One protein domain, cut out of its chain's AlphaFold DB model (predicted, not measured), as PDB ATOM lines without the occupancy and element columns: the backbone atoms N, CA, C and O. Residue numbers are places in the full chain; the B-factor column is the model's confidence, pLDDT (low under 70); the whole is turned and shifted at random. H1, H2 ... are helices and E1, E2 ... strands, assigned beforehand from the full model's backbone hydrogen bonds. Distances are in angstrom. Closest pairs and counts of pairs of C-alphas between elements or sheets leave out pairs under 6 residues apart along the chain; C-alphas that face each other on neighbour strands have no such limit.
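AT A GLANCE: This is residues 3 to 24 and 33 to 102 of the 184 residues of the protein "PIN domain-containing protein" of Sutterella wadsworthensis (UniProt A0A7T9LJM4). The longest helix, H5, lies side by side with H1, and H4 runs against both, making a triangular three-helix bundle. H2 sits crosswise beside H4 and H5, and H3 lies beyond H2, from which strand E1 leads back toward H4. The printed part has 92 residues, with five named helices and one named strand in the order H1, H2, H3, E1, H4, H5; the class is mostly helix. It is compact, with a radius of gyration of the C-alphas of 13.7 A, and flat, spanning 46 by 33 by 16 A.

IN THESE COORDINATES: H5, residues 86 to 102, is 24.7 A long and ends at C-alpha 102 (231.533, 251.574, 369.393). H1, residues 4 to 16, begins at C-alpha 4 (228.031, 237.712, 354.584) and is 18.6 A long. H4, residues 67 to 77, measures 15.2 A. H2, residues 33 to 40, measures 10.5 A; H3, residues 51 to 57, 10.0 A; E1, residues 61 to 64, 9.8 A.

HOW THE PARTS SIT: H1, H4 and H5 form a bundle, up and down: each runs against the one before it in the chain. H5 touches H1 at a shallow tilt of 3 degrees, the same way; their closest C-alphas, of Gly 101 and Ile 13, are 5.4 A apart. H4, the hub, touches three helices. H4 and H5 are a helical hairpin, touching at a steep tilt of 40 degrees; their closest C-alphas, of Ala 77 and Ala 93, are 5.0 A apart. H4 touches H1 at a steep tilt of 41 degrees, opposite ways, closest at the C-alphas of Leu 70 and Val 10, 6.3 A. H2 touches H4, closest at the C-alphas of Thr 33 and Leu 73, 5.4 A. H2 and H3 only just touch, with 3 pairs of C-alphas within 8 A, the closest those of Cys 39 and Gly 53, 5.1 A. E1 pairs with no named strand. Every O i to N i+4 pair is within hydrogen-bond range in H1, H2, H3 and H4, and 12 of 13 in H5.

THE WHOLE: The C-alphas farthest apart, of Ser 24 and Gln 83, are 46.7 A apart. Residues 25 to 32 are not printed; C-alphas 24 and 33 are 26.1 A apart across this cut. Of the links printed whole, none is long. Residue 24 and residues 41 to 49 have pLDDT under 70.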
ATOM      1  N   PRO A   3     223.681 239.620 353.820       87.06
ATOM      2  CA  PRO A   3     225.026 239.812 353.281       87.06
ATOM      3  C   PRO A   3     226.113 239.243 354.219       87.06
ATOM      4  O   PRO A   3     226.133 239.600 355.406       87.06
ATOM      5  N   PRO A   4     227.011 238.353 353.745       90.81
ATOM      6  CA  PRO A   4     228.031 237.712 354.584       90.81
ATOM      7  C   PRO A   4     228.934 238.700 355.333       90.81
ATOM      8  O   PRO A   4     229.314 238.463 356.482       90.81
ATOM      9  N   GLU A   5     229.252 239.831 354.710       93.31
ATOM     10  CA  GLU A   5     230.067 240.900 355.276       93.31
ATOM     11  C   GLU A   5     229.423 241.544 356.508       93.31
ATOM     12  O   GLU A   5     230.125 241.851 357.475       93.31
ATOM     13  N   LEU A   6     228.093 241.670 356.526       94.56
ATOM     14  CA  LEU A   6     227.358 242.190 357.678       94.56
ATOM     15  C   LEU A   6     227.338 241.172 358.812       94.56
ATOM     16  O   LEU A   6     227.447 241.549 359.976       94.56
ATOM     17  N   TYR A   7     227.283 239.878 358.492       95.69
ATOM     18  CA  TYR A   7     227.323 238.830 359.513       95.69
ATOM     19  C   TYR A   7     228.690 238.807 360.196       95.69
ATOM     20  O   TYR A   7     228.793 238.791 361.425       95.69
ATOM     21  N   ALA A   8     229.752 238.892 359.394       96.12
ATOM     22  CA  ALA A   8     231.112 239.019 359.893       96.12
ATOM     23  C   ALA A   8     231.293 240.294 360.736       96.12
ATOM     24  O   ALA A   8     231.962 240.252 361.768       96.12
ATOM     25  N   ALA A   9     230.682 241.415 360.339       96.69
ATOM     26  CA  ALA A   9     230.714 242.654 361.111       96.69
ATOM     27  C   ALA A   9     230.027 242.510 362.472       96.69
ATOM     28  O   ALA A   9     230.625 242.867 363.484       96.69
ATOM     29  N   VAL A  10     228.833 241.910 362.524       97.69
ATOM     30  CA  VAL A  10     228.135 241.624 363.788       97.69
ATOM     31  C   VAL A  10     229.007 240.777 364.711       97.69
ATOM     32  O   VAL A  10     229.106 241.084 365.896       97.69
ATOM     33  N   LYS A  11     229.709 239.764 364.188       97.38
ATOM     34  CA  LYS A  11     230.643 238.957 364.989       97.38
ATOM     35  C   LYS A  11     231.848 239.741 365.503       97.38
ATOM     36  O   LYS A  11     232.243 239.550 366.650       97.38
ATOM     37  N   ARG A  12     232.414 240.645 364.698       97.62
ATOM     38  CA  ARG A  12     233.492 241.539 365.156       97.62
ATOM     39  C   ARG A  12     233.012 242.499 366.242       97.62
ATOM     40  O   ARG A  12     233.731 242.713 367.215       97.62
ATOM     41  N   ILE A  13     231.809 243.049 366.098       97.38
ATOM     42  CA  ILE A  13     231.195 243.925 367.101       97.38
ATOM     43  C   ILE A  13     230.944 243.142 368.390       97.38
ATOM     44  O   ILE A  13     231.384 243.580 369.440       97.38
ATOM     45  N   GLU A  14     230.343 241.950 368.316       96.00
ATOM     46  CA  GLU A  14     230.116 241.077 369.481       96.00
ATOM     47  C   GLU A  14     231.414 240.791 370.253       96.00
ATOM     48  O   GLU A  14     231.415 240.782 371.480       96.00
ATOM     49  N   ALA A  15     232.533 240.605 369.546       95.88
ATOM     50  CA  ALA A  15     233.834 240.335 370.155       95.88
ATOM     51  C   ALA A  15     234.544 241.573 370.738       95.88
ATOM     52  O   ALA A  15     235.459 241.414 371.543       95.88
ATOM     53  N   SER A  16     234.180 242.787 370.313       95.88
ATOM     54  CA  SER A  16     234.889 244.030 370.674       95.88
ATOM     55  C   SER A  16     234.050 245.031 371.467       95.88
ATOM     56  O   SER A  16     234.610 245.961 372.048       95.88
ATOM     57  N   ALA A  17     232.729 244.858 371.507       95.56
ATOM     58  CA  ALA A  17     231.831 245.716 372.255       95.56
ATOM     59  C   ALA A  17     232.139 245.643 373.754       95.56
ATOM     60  O   ALA A  17     232.425 244.580 374.311       95.56
ATOM     61  N   ALA A  18     232.044 246.790 374.422       95.56
ATOM     62  CA  ALA A  18     232.234 246.845 375.861       95.56
ATOM     63  C   ALA A  18     231.125 246.046 376.578       95.56
ATOM     64  O   ALA A  18     229.956 246.110 376.178       95.56
ATOM     65  N   PRO A  19     231.453 245.298 377.644       95.81
ATOM     66  CA  PRO A  19     230.461 244.525 378.377       95.81
ATOM     67  C   PRO A  19     229.483 245.447 379.109       95.81
ATOM     68  O   PRO A  19     229.855 246.515 379.598       95.81
ATOM     69  N   LEU A  20     228.229 245.016 379.226       94.31
ATOM     70  CA  LEU A  20     227.256 245.647 380.107       94.31
ATOM     71  C   LEU A  20     227.569 245.247 381.549       94.31
ATOM     72  O   LEU A  20     227.426 244.086 381.931       94.31
ATOM     73  N   LEU A  21     228.007 246.218 382.342       90.19
ATOM     74  CA  LEU A  21     228.387 246.030 383.738       90.19
ATOM     75  C   LEU A  21     227.447 246.814 384.651       90.19
ATOM     76  O   LEU A  21     226.764 247.741 384.218       90.19
ATOM     77  N   ARG A  22     227.442 246.462 385.941       83.25
ATOM     78  CA  ARG A  22     226.765 247.275 386.956       83.25
ATOM     79  C   ARG A  22     227.385 248.671 386.957       83.25
ATOM     80  O   ARG A  22     228.536 248.828 387.353       83.25
ATOM     81  N   SER A  23     226.615 249.664 386.533       70.94
ATOM     82  CA  SER A  23     227.003 251.072 386.545       70.94
ATOM     83  C   SER A  23     225.954 251.851 387.325       70.94
ATOM     84  O   SER A  23     224.761 251.702 387.073       70.94
ATOM     85  N   SER A  24     226.387 252.644 388.305       60.56
ATOM     86  CA  SER A  24     225.487 253.447 389.141       60.56
ATOM     87  C   SER A  24     225.112 254.793 388.514       60.56
ATOM     88  O   SER A  24     224.226 255.463 389.038       60.56
ATOM     89  N   THR A  33     215.135 248.728 366.658       91.69
ATOM     90  CA  THR A  33     215.814 248.826 365.364       91.69
ATOM     91  C   THR A  33     215.460 250.111 364.622       91.69
ATOM     92  O   THR A  33     216.362 250.849 364.236       91.69
ATOM     93  N   HIS A  34     214.176 250.452 364.472       88.75
ATOM     94  CA  HIS A  34     213.779 251.654 363.724       88.75
ATOM     95  C   HIS A  34     214.281 252.957 364.367       88.75
ATOM     96  O   HIS A  34     214.690 253.880 363.661       88.75
ATOM     97  N   VAL A  35     214.320 253.009 365.700       90.88
ATOM     98  CA  VAL A  35     214.837 254.157 366.458       90.88
ATOM     99  C   VAL A  35     216.349 254.292 366.267       90.88
ATOM    100  O   VAL A  35     216.845 255.408 366.091       90.88
ATOM    101  N   VAL A  36     217.087 253.174 366.224       91.50
ATOM    102  CA  VAL A  36     218.526 253.187 365.904       91.50
ATOM    103  C   VAL A  36     218.766 253.778 364.519       91.50
ATOM    104  O   VAL A  36     219.641 254.632 364.366       91.50
ATOM    105  N   LEU A  37     217.985 253.375 363.511       88.06
ATOM    106  CA  LEU A  37     218.161 253.877 362.145       88.06
ATOM    107  C   LEU A  37     217.919 255.393 362.063       88.06
ATOM    108  O   LEU A  37     218.661 256.093 361.378       88.06
ATOM    109  N   GLU A  38     216.919 255.914 362.773       84.25
ATOM    110  CA  GLU A  38     216.635 257.358 362.837       84.25
ATOM    111  C   GLU A  38     217.752 258.159 363.509       84.25
ATOM    112  O   GLU A  38     217.984 259.312 363.147       84.25
ATOM    113  N   CYS A  39     218.445 257.552 364.477       81.25
ATOM    114  CA  CYS A  39     219.552 258.189 365.183       81.25
ATOM    115  C   CYS A  39     220.895 258.067 364.442       81.25
ATOM    116  O   CYS A  39     221.796 258.857 364.714       81.25
ATOM    117  N   THR A  40     221.061 257.073 363.557       74.81
ATOM    118  CA  THR A  40     222.385 256.699 363.012       74.81
ATOM    119  C   THR A  40     222.489 256.607 361.487       74.81
ATOM    120  O   THR A  40     223.558 256.908 360.960       74.81
ATOM    121  N   LEU A  41     221.440 256.174 360.772       62.53
ATOM    122  CA  LEU A  41     221.477 255.918 359.320       62.53
ATOM    123  C   LEU A  41     220.850 257.025 358.475       62.53
ATOM    124  O   LEU A  41     221.307 257.248 357.358       62.53
ATOM    125  N   TRP A  42     219.772 257.647 358.957       55.34
ATOM    126  CA  TRP A  42     218.895 258.466 358.110       55.34
ATOM    127  C   TRP A  42     219.118 259.971 358.202       55.34
ATOM    128  O   TRP A  42     218.394 260.712 357.545       55.34
ATOM    129  N   ARG A  43     220.090 260.437 358.988       57.22
ATOM    130  CA  ARG A  43     220.334 261.872 359.153       57.22
ATOM    131  C   ARG A  43     221.669 262.270 358.549       57.22
ATOM    132  O   ARG A  43     222.723 261.933 359.085       57.22
ATOM    133  N   ASP A  44     221.588 263.007 357.445       51.09
ATOM    134  CA  ASP A  44     222.669 263.888 357.020       51.09
ATOM    135  C   ASP A  44     222.943 264.911 358.132       51.09
ATOM    136  O   ASP A  44     222.032 265.312 358.860       51.09
ATOM    137  N   GLU A  45     224.184 265.387 358.233       51.97
ATOM    138  CA  GLU A  45     224.637 266.387 359.221       51.97
ATOM    139  C   GLU A  45     223.836 267.714 359.202       51.97
ATOM    140  O   GLU A  45     224.043 268.570 360.058       51.97
ATOM    141  N   SER A  46     222.919 267.892 358.240       47.28
ATOM    142  CA  SER A  46     222.104 269.095 358.031       47.28
ATOM    143  C   SER A  46     220.716 269.081 358.696       47.28
ATOM    144  O   SER A  46     220.102 270.144 358.806       47.28
ATOM    145  N   GLU A  47     220.213 267.936 359.178       54.44
ATOM    146  CA  GLU A  47     218.958 267.884 359.944       54.44
ATOM    147  C   GLU A  47     219.222 268.059 361.445       54.44
ATOM    148  O   GLU A  47     220.050 267.358 362.027       54.44
ATOM    149  N   SER A  48     218.488 268.967 362.100       57.56
ATOM    150  CA  SER A  48     218.616 269.216 363.542       57.56
ATOM    151  C   SER A  48     218.424 267.921 364.332       57.56
ATOM    152  O   SER A  48     217.331 267.343 364.300       57.56
ATOM    153  N   ASP A  49     219.472 267.471 365.025       69.62
ATOM    154  CA  ASP A  49     219.482 266.237 365.810       69.62
ATOM    155  C   ASP A  49     218.268 266.141 366.747       69.62
ATOM    156  O   ASP A  49     217.891 267.102 367.419       69.62
ATOM    157  N   SER A  50     217.638 264.962 366.794       79.56
ATOM    158  CA  SER A  50     216.602 264.692 367.789       79.56
ATOM    159  C   SER A  50     217.222 264.742 369.193       79.56
ATOM    160  O   SER A  50     218.409 264.433 369.333       79.56
ATOM    161  N   PRO A  51     216.451 265.051 370.253       85.50
ATOM    162  CA  PRO A  51     216.966 265.011 371.623       85.50
ATOM    163  C   PRO A  51     217.672 263.688 371.957       85.50
ATOM    164  O   PRO A  51     218.748 263.686 372.554       85.50
ATOM    165  N   LEU A  52     217.120 262.567 371.481       86.81
ATOM    166  CA  LEU A  52     217.715 261.241 371.631       86.81
ATOM    167  C   LEU A  52     219.051 261.101 370.877       86.81
ATOM    168  O   LEU A  52     220.020 260.586 371.434       86.81
ATOM    169  N   GLY A  53     219.124 261.585 369.634       87.06
ATOM    170  CA  GLY A  53     220.360 261.610 368.848       87.06
ATOM    171  C   GLY A  53     221.451 262.457 369.509       87.06
ATOM    172  O   GLY A  53     222.586 261.998 369.642       87.06
ATOM    173  N   CYS A  54     221.098 263.647 370.008       86.31
ATOM    174  CA  CYS A  54     221.990 264.507 370.792       86.31
ATOM    175  C   CYS A  54     222.520 263.791 372.040       86.31
ATOM    176  O   CYS A  54     223.721 263.812 372.305       86.31
ATOM    177  N   ALA A  55     221.637 263.139 372.802       88.88
ATOM    178  CA  ALA A  55     222.008 262.418 374.016       88.88
ATOM    179  C   ALA A  55     222.980 261.260 373.739       88.88
ATOM    180  O   ALA A  55     223.956 261.100 374.476       88.88
ATOM    181  N   LEU A  56     222.757 260.497 372.659       88.56
ATOM    182  CA  LEU A  56     223.666 259.435 372.210       88.56
ATOM    183  C   LEU A  56     225.038 259.995 371.823       88.56
ATOM    184  O   LEU A  56     226.056 259.504 372.306       88.56
ATOM    185  N   LYS A  57     225.076 261.042 370.985       85.44
ATOM    186  CA  LYS A  57     226.332 261.663 370.524       85.44
ATOM    187  C   LYS A  57     227.136 262.265 371.678       85.44
ATOM    188  O   LYS A  57     228.357 262.162 371.688       85.44
ATOM    189  N   ALA A  58     226.451 262.855 372.656       87.06
ATOM    190  CA  ALA A  58     227.065 263.416 373.856       87.06
ATOM    191  C   ALA A  58     227.463 262.358 374.905       87.06
ATOM    192  O   ALA A  58     228.033 262.718 375.932       87.06
ATOM    193  N   GLY A  59     227.142 261.074 374.694       88.69
ATOM    194  CA  GLY A  59     227.426 259.998 375.649       88.69
ATOM    195  C   GLY A  59     226.626 260.085 376.953       88.69
ATOM    196  O   GLY A  59     227.020 259.496 377.955       88.69
ATOM    197  N   ARG A  60     225.510 260.825 376.963       90.00
ATOM    198  CA  ARG A  60     224.647 261.003 378.149       90.00
ATOM    199  C   ARG A  60     223.741 259.804 378.408       90.00
ATOM    200  O   ARG A  60     223.266 259.611 379.525       90.00
ATOM    201  N   ILE A  61     223.522 258.990 377.382       92.12
ATOM    202  CA  ILE A  61     222.874 257.685 377.471       92.12
ATOM    203  C   ILE A  61     223.734 256.646 376.768       92.12
ATOM    204  O   ILE A  61     224.453 256.959 375.818       92.12
ATOM    205  N   VAL A  62     223.636 255.404 377.226       94.00
ATOM    206  CA  VAL A  62     224.461 254.306 376.730       94.00
ATOM    207  C   VAL A  62     223.553 253.223 376.152       94.00
ATOM    208  O   VAL A  62     222.764 252.631 376.895       94.00
ATOM    209  N   PRO A  63     223.610 252.954 374.838       95.94
ATOM    210  CA  PRO A  63     222.759 251.939 374.249       95.94
ATOM    211  C   PRO A  63     223.217 250.531 374.639       95.94
ATOM    212  O   PRO A  63     224.405 250.222 374.607       95.94
ATOM    213  N   ALA A  64     222.275 249.653 374.969       97.06
ATOM    214  CA  ALA A  64     222.524 248.223 375.097       97.06
ATOM    215  C   ALA A  64     222.093 247.490 373.821       97.06
ATOM    216  O   ALA A  64     221.074 247.831 373.220       97.06
ATOM    217  N   ALA A  65     222.851 246.467 373.423       97.94
ATOM    218  CA  ALA A  65     222.520 245.604 372.291       97.94
ATOM    219  C   ALA A  65     222.898 244.143 372.576       97.94
ATOM    220  O   ALA A  65     223.836 243.856 373.314       97.94
ATOM    221  N   SER A  66     222.173 243.207 371.971       97.94
ATOM    222  CA  SER A  66     222.491 241.776 371.927       97.94
ATOM    223  C   SER A  66     222.848 241.335 370.504       97.94
ATOM    224  O   SER A  66     222.591 242.060 369.537       97.94
ATOM    225  N   HIS A  67     223.394 240.122 370.365       97.38
ATOM    226  CA  HIS A  67     223.661 239.508 369.060       97.38
ATOM    227  C   HIS A  67     222.426 239.544 368.143       97.38
ATOM    228  O   HIS A  67     222.510 240.010 367.010       97.38
ATOM    229  N   GLU A  68     221.265 239.143 368.667       96.88
ATOM    230  CA  GLU A  68     220.002 239.105 367.922       96.88
ATOM    231  C   GLU A  68     219.551 240.500 367.465       96.88
ATOM    232  O   GLU A  68     219.160 240.677 366.314       96.88
ATOM    233  N   THR A  69     219.659 241.519 368.328       97.62
ATOM    234  CA  THR A  69     219.303 242.898 367.939       97.62
ATOM    235  C   THR A  69     220.265 243.475 366.897       97.62
ATOM    236  O   THR A  69     219.848 244.246 366.040       97.62
ATOM    237  N   LEU A  70     221.545 243.079 366.922       97.12
ATOM    238  CA  LEU A  70     222.525 243.491 365.913       97.12
ATOM    239  C   LEU A  70     222.262 242.826 364.559       97.12
ATOM    240  O   LEU A  70     222.399 243.485 363.530       97.12
ATOM    241  N   LEU A  71     221.870 241.547 364.547       96.56
ATOM    242  CA  LEU A  71     221.466 240.857 363.318       96.56
ATOM    243  C   LEU A  71     220.218 241.490 362.703       96.56
ATOM    244  O   LEU A  71     220.185 241.723 361.494       96.56
ATOM    245  N   GLU A  72     219.216 241.808 363.521       95.62
ATOM    246  CA  GLU A  72     218.017 242.501 363.050       95.62
ATOM    247  C   GLU A  72     218.364 243.874 362.465       95.62
ATOM    248  O   GLU A  72     218.015 244.161 361.316       95.62
ATOM    249  N   LEU A  73     219.136 244.678 363.203       95.12
ATOM    250  CA  LEU A  73     219.588 245.992 362.755       95.12
ATOM    251  C   LEU A  73     220.341 245.910 361.427       95.12
ATOM    252  O   LEU A  73     220.039 246.659 360.501       95.12
ATOM    253  N   ALA A  74     221.288 244.980 361.311       95.12
ATOM    254  CA  ALA A  74     222.046 244.755 360.091       95.12
ATOM    255  C   ALA A  74     221.137 244.376 358.912       95.12
ATOM    256  O   ALA A  74     221.293 244.908 357.813       95.12
ATOM    257  N   GLY A  75     220.152 243.505 359.144       92.88
ATOM    258  CA  GLY A  75     219.223 243.046 358.115       92.88
ATOM    259  C   GLY A  75     218.278 244.144 357.631       92.88
ATOM    260  O   GLY A  75     217.963 244.204 356.442       92.88
ATOM    261  N   VAL A  76     217.838 245.031 358.525       91.94
ATOM    262  CA  VAL A  76     217.003 246.182 358.156       91.94
ATOM    263  C   VAL A  76     217.839 247.275 357.487       91.94
ATOM    264  O   VAL A  76     217.421 247.815 356.463       91.94
ATOM    265  N   ALA A  77     219.035 247.564 358.001       90.56
ATOM    266  CA  ALA A  77     219.941 248.574 357.456       90.56
ATOM    267  C   ALA A  77     220.410 248.259 356.027       90.56
ATOM    268  O   ALA A  77     220.605 249.175 355.225       90.56
ATOM    269  N   ALA A  78     220.562 246.969 355.708       91.12
ATOM    270  CA  ALA A  78     220.963 246.481 354.391       91.12
ATOM    271  C   ALA A  78     219.862 246.577 353.328       91.12
ATOM    272  O   ALA A  78     220.117 246.287 352.160       91.12
ATOM    273  N   ARG A  79     218.628 246.942 353.702       89.00
ATOM    274  CA  ARG A  79     217.535 247.063 352.734       89.00
ATOM    275  C   ARG A  79     217.801 248.254 351.809       89.00
ATOM    276  O   ARG A  79     217.981 249.377 352.300       89.00
ATOM    277  N   PRO A  80     217.802 248.049 350.481       80.38
ATOM    278  CA  PRO A  80     217.951 249.149 349.551       80.38
ATOM    279  C   PRO A  80     216.811 250.159 349.691       80.38
ATOM    280  O   PRO A  80     215.655 249.787 349.886       80.38
ATOM    281  N   VAL A  81     217.125 251.446 349.565       80.00
ATOM    282  CA  VAL A  81     216.135 252.529 349.555       80.00
ATOM    283  C   VAL A  81     216.304 253.291 348.262       80.00
ATOM    284  O   VAL A  81     217.410 253.739 348.002       80.00
ATOM    285  N   LYS A  82     215.214 253.423 347.488       77.31
ATOM    286  CA  LYS A  82     215.105 254.181 346.223       77.31
ATOM    287  C   LYS A  82     216.322 254.058 345.292       77.31
ATOM    288  O   LYS A  82     217.301 254.752 345.504       77.31
ATOM    289  N   GLN A  83     216.245 253.296 344.201       78.56
ATOM    290  CA  GLN A  83     217.295 253.239 343.155       78.56
ATOM    291  C   GLN A  83     218.724 252.865 343.632       78.56
ATOM    292  O   GLN A  83     219.594 252.686 342.789       78.56
ATOM    293  N   MET A  84     218.966 252.702 344.938       85.50
ATOM    294  CA  MET A  84     220.243 252.295 345.515       85.50
ATOM    295  C   MET A  84     220.511 250.822 345.227       85.50
ATOM    296  O   MET A  84     219.611 249.981 345.327       85.50
ATOM    297  N   LEU A  85     221.761 250.511 344.901       89.50
ATOM    298  CA  LEU A  85     222.189 249.141 344.652       89.50
ATOM    299  C   LEU A  85     222.306 248.360 345.968       89.50
ATOM    300  O   LEU A  85     222.578 248.923 347.029       89.50
ATOM    301  N   GLU A  86     222.153 247.036 345.908       89.00
ATOM    302  CA  GLU A  86     222.291 246.171 347.092       89.00
ATOM    303  C   GLU A  86     223.675 246.296 347.745       89.00
ATOM    304  O   GLU A  86     223.778 246.383 348.967       89.00
ATOM    305  N   ALA A  87     224.734 246.387 346.936       88.88
ATOM    306  CA  ALA A  87     226.101 246.559 347.425       88.88
ATOM    307  C   ALA A  87     226.303 247.903 348.151       88.88
ATOM    308  O   ALA A  87     226.980 247.965 349.176       88.88
ATOM    309  N   GLU A  88     225.676 248.976 347.661       90.00
ATOM    310  CA  GLU A  88     225.715 250.294 348.307       90.00
ATOM    311  C   GLU A  88     224.946 250.273 349.634       90.00
ATOM    312  O   GLU A  88     225.419 250.802 350.643       90.00
ATOM    313  N   ALA A  89     223.792 249.596 349.662       89.19
ATOM    314  CA  ALA A  89     223.008 249.398 350.875       89.19
ATOM    315  C   ALA A  89     223.808 248.645 351.948       89.19
ATOM    316  O   ALA A  89     223.839 249.069 353.106       89.19
ATOM    317  N   ALA A  90     224.488 247.567 351.555       91.44
ATOM    318  CA  ALA A  90     225.334 246.776 352.438       91.44
ATOM    319  C   ALA A  90     226.540 247.580 352.952       91.44
ATOM    320  O   ALA A  90     226.809 247.571 354.152       91.44
ATOM    321  N   ALA A  91     227.222 248.346 352.093       91.06
ATOM    322  CA  ALA A  91     228.347 249.193 352.501       91.06
ATOM    323  C   ALA A  91     227.931 250.297 353.492       91.06
ATOM    324  O   ALA A  91     228.616 250.547 354.494       91.06
ATOM    325  N   ARG A  92     226.770 250.927 353.264       89.38
ATOM    326  CA  ARG A  92     226.187 251.907 354.192       89.38
ATOM    327  C   ARG A  92     225.819 251.258 355.527       89.38
ATOM    328  O   ARG A  92     226.151 251.798 356.583       89.38
ATOM    329  N   ALA A  93     225.165 250.096 355.488       92.06
ATOM    330  CA  ALA A  93     224.807 249.332 356.680       92.06
ATOM    331  C   ALA A  93     226.047 248.943 357.492       92.06
ATOM    332  O   ALA A  93     226.058 249.134 358.705       92.06
ATOM    333  N   LEU A  94     227.110 248.481 356.829       93.31
ATOM    334  CA  LEU A  94     228.379 248.130 357.462       93.31
ATOM    335  C   LEU A  94     228.985 249.327 358.204       93.31
ATOM    336  O   LEU A  94     229.296 249.223 359.388       93.31
ATOM    337  N   THR A  95     229.083 250.476 357.530       91.31
ATOM    338  CA  THR A  95     229.630 251.706 358.122       91.31
ATOM    339  C   THR A  95     228.841 252.131 359.361       91.31
ATOM    340  O   THR A  95     229.425 252.525 360.372       91.31
ATOM    341  N   MET A  96     227.509 252.041 359.311       91.50
ATOM    342  CA  MET A  96     226.683 252.347 360.475       91.50
ATOM    343  C   MET A  96     226.876 251.333 361.598       91.50
ATOM    344  O   MET A  96     227.073 251.754 362.735       91.50
ATOM    345  N   LEU A  97     226.863 250.030 361.302       93.88
ATOM    346  CA  LEU A  97     227.040 248.990 362.317       93.88
ATOM    347  C   LEU A  97     228.363 249.167 363.060       93.88
ATOM    348  O   LEU A  97     228.394 249.054 364.280       93.88
ATOM    349  N   GLU A  98     229.445 249.499 362.358       92.38
ATOM    350  CA  GLU A  98     230.750 249.743 362.981       92.38
ATOM    351  C   GLU A  98     230.759 250.989 363.876       92.38
ATOM    352  O   GLU A  98     231.417 250.995 364.917       92.38
ATOM    353  N   ARG A  99     230.019 252.046 363.514       91.00
ATOM    354  CA  ARG A  99     229.834 253.224 364.380       91.00
ATOM    355  C   ARG A  99     228.981 252.883 365.598       91.00
ATOM    356  O   ARG A  99     229.361 253.221 366.714       91.00
ATOM    357  N   TRP A 100     227.874 252.175 365.391       92.94
ATOM    358  CA  TRP A 100     226.970 251.727 366.447       92.94
ATOM    359  C   TRP A 100     227.676 250.806 367.447       92.94
ATOM    360  O   TRP A 100     227.585 251.010 368.654       92.94
ATOM    361  N   GLY A 101     228.477 249.861 366.947       93.94
ATOM    362  CA  GLY A 101     229.256 248.918 367.746       93.94
ATOM    363  C   GLY A 101     230.206 249.575 368.752       93.94
ATOM    364  O   GLY A 101     230.471 248.999 369.802       93.94
ATOM    365  N   LYS A 102     230.674 250.800 368.477       92.69
ATOM    366  CA  LYS A 102     231.533 251.574 369.393       92.69
ATOM    367  C   LYS A 102     230.766 252.218 370.551       92.69
ATOM    368  O   LYS A 102     231.375 252.562 371.559       92.69
TER     369      LYS A 102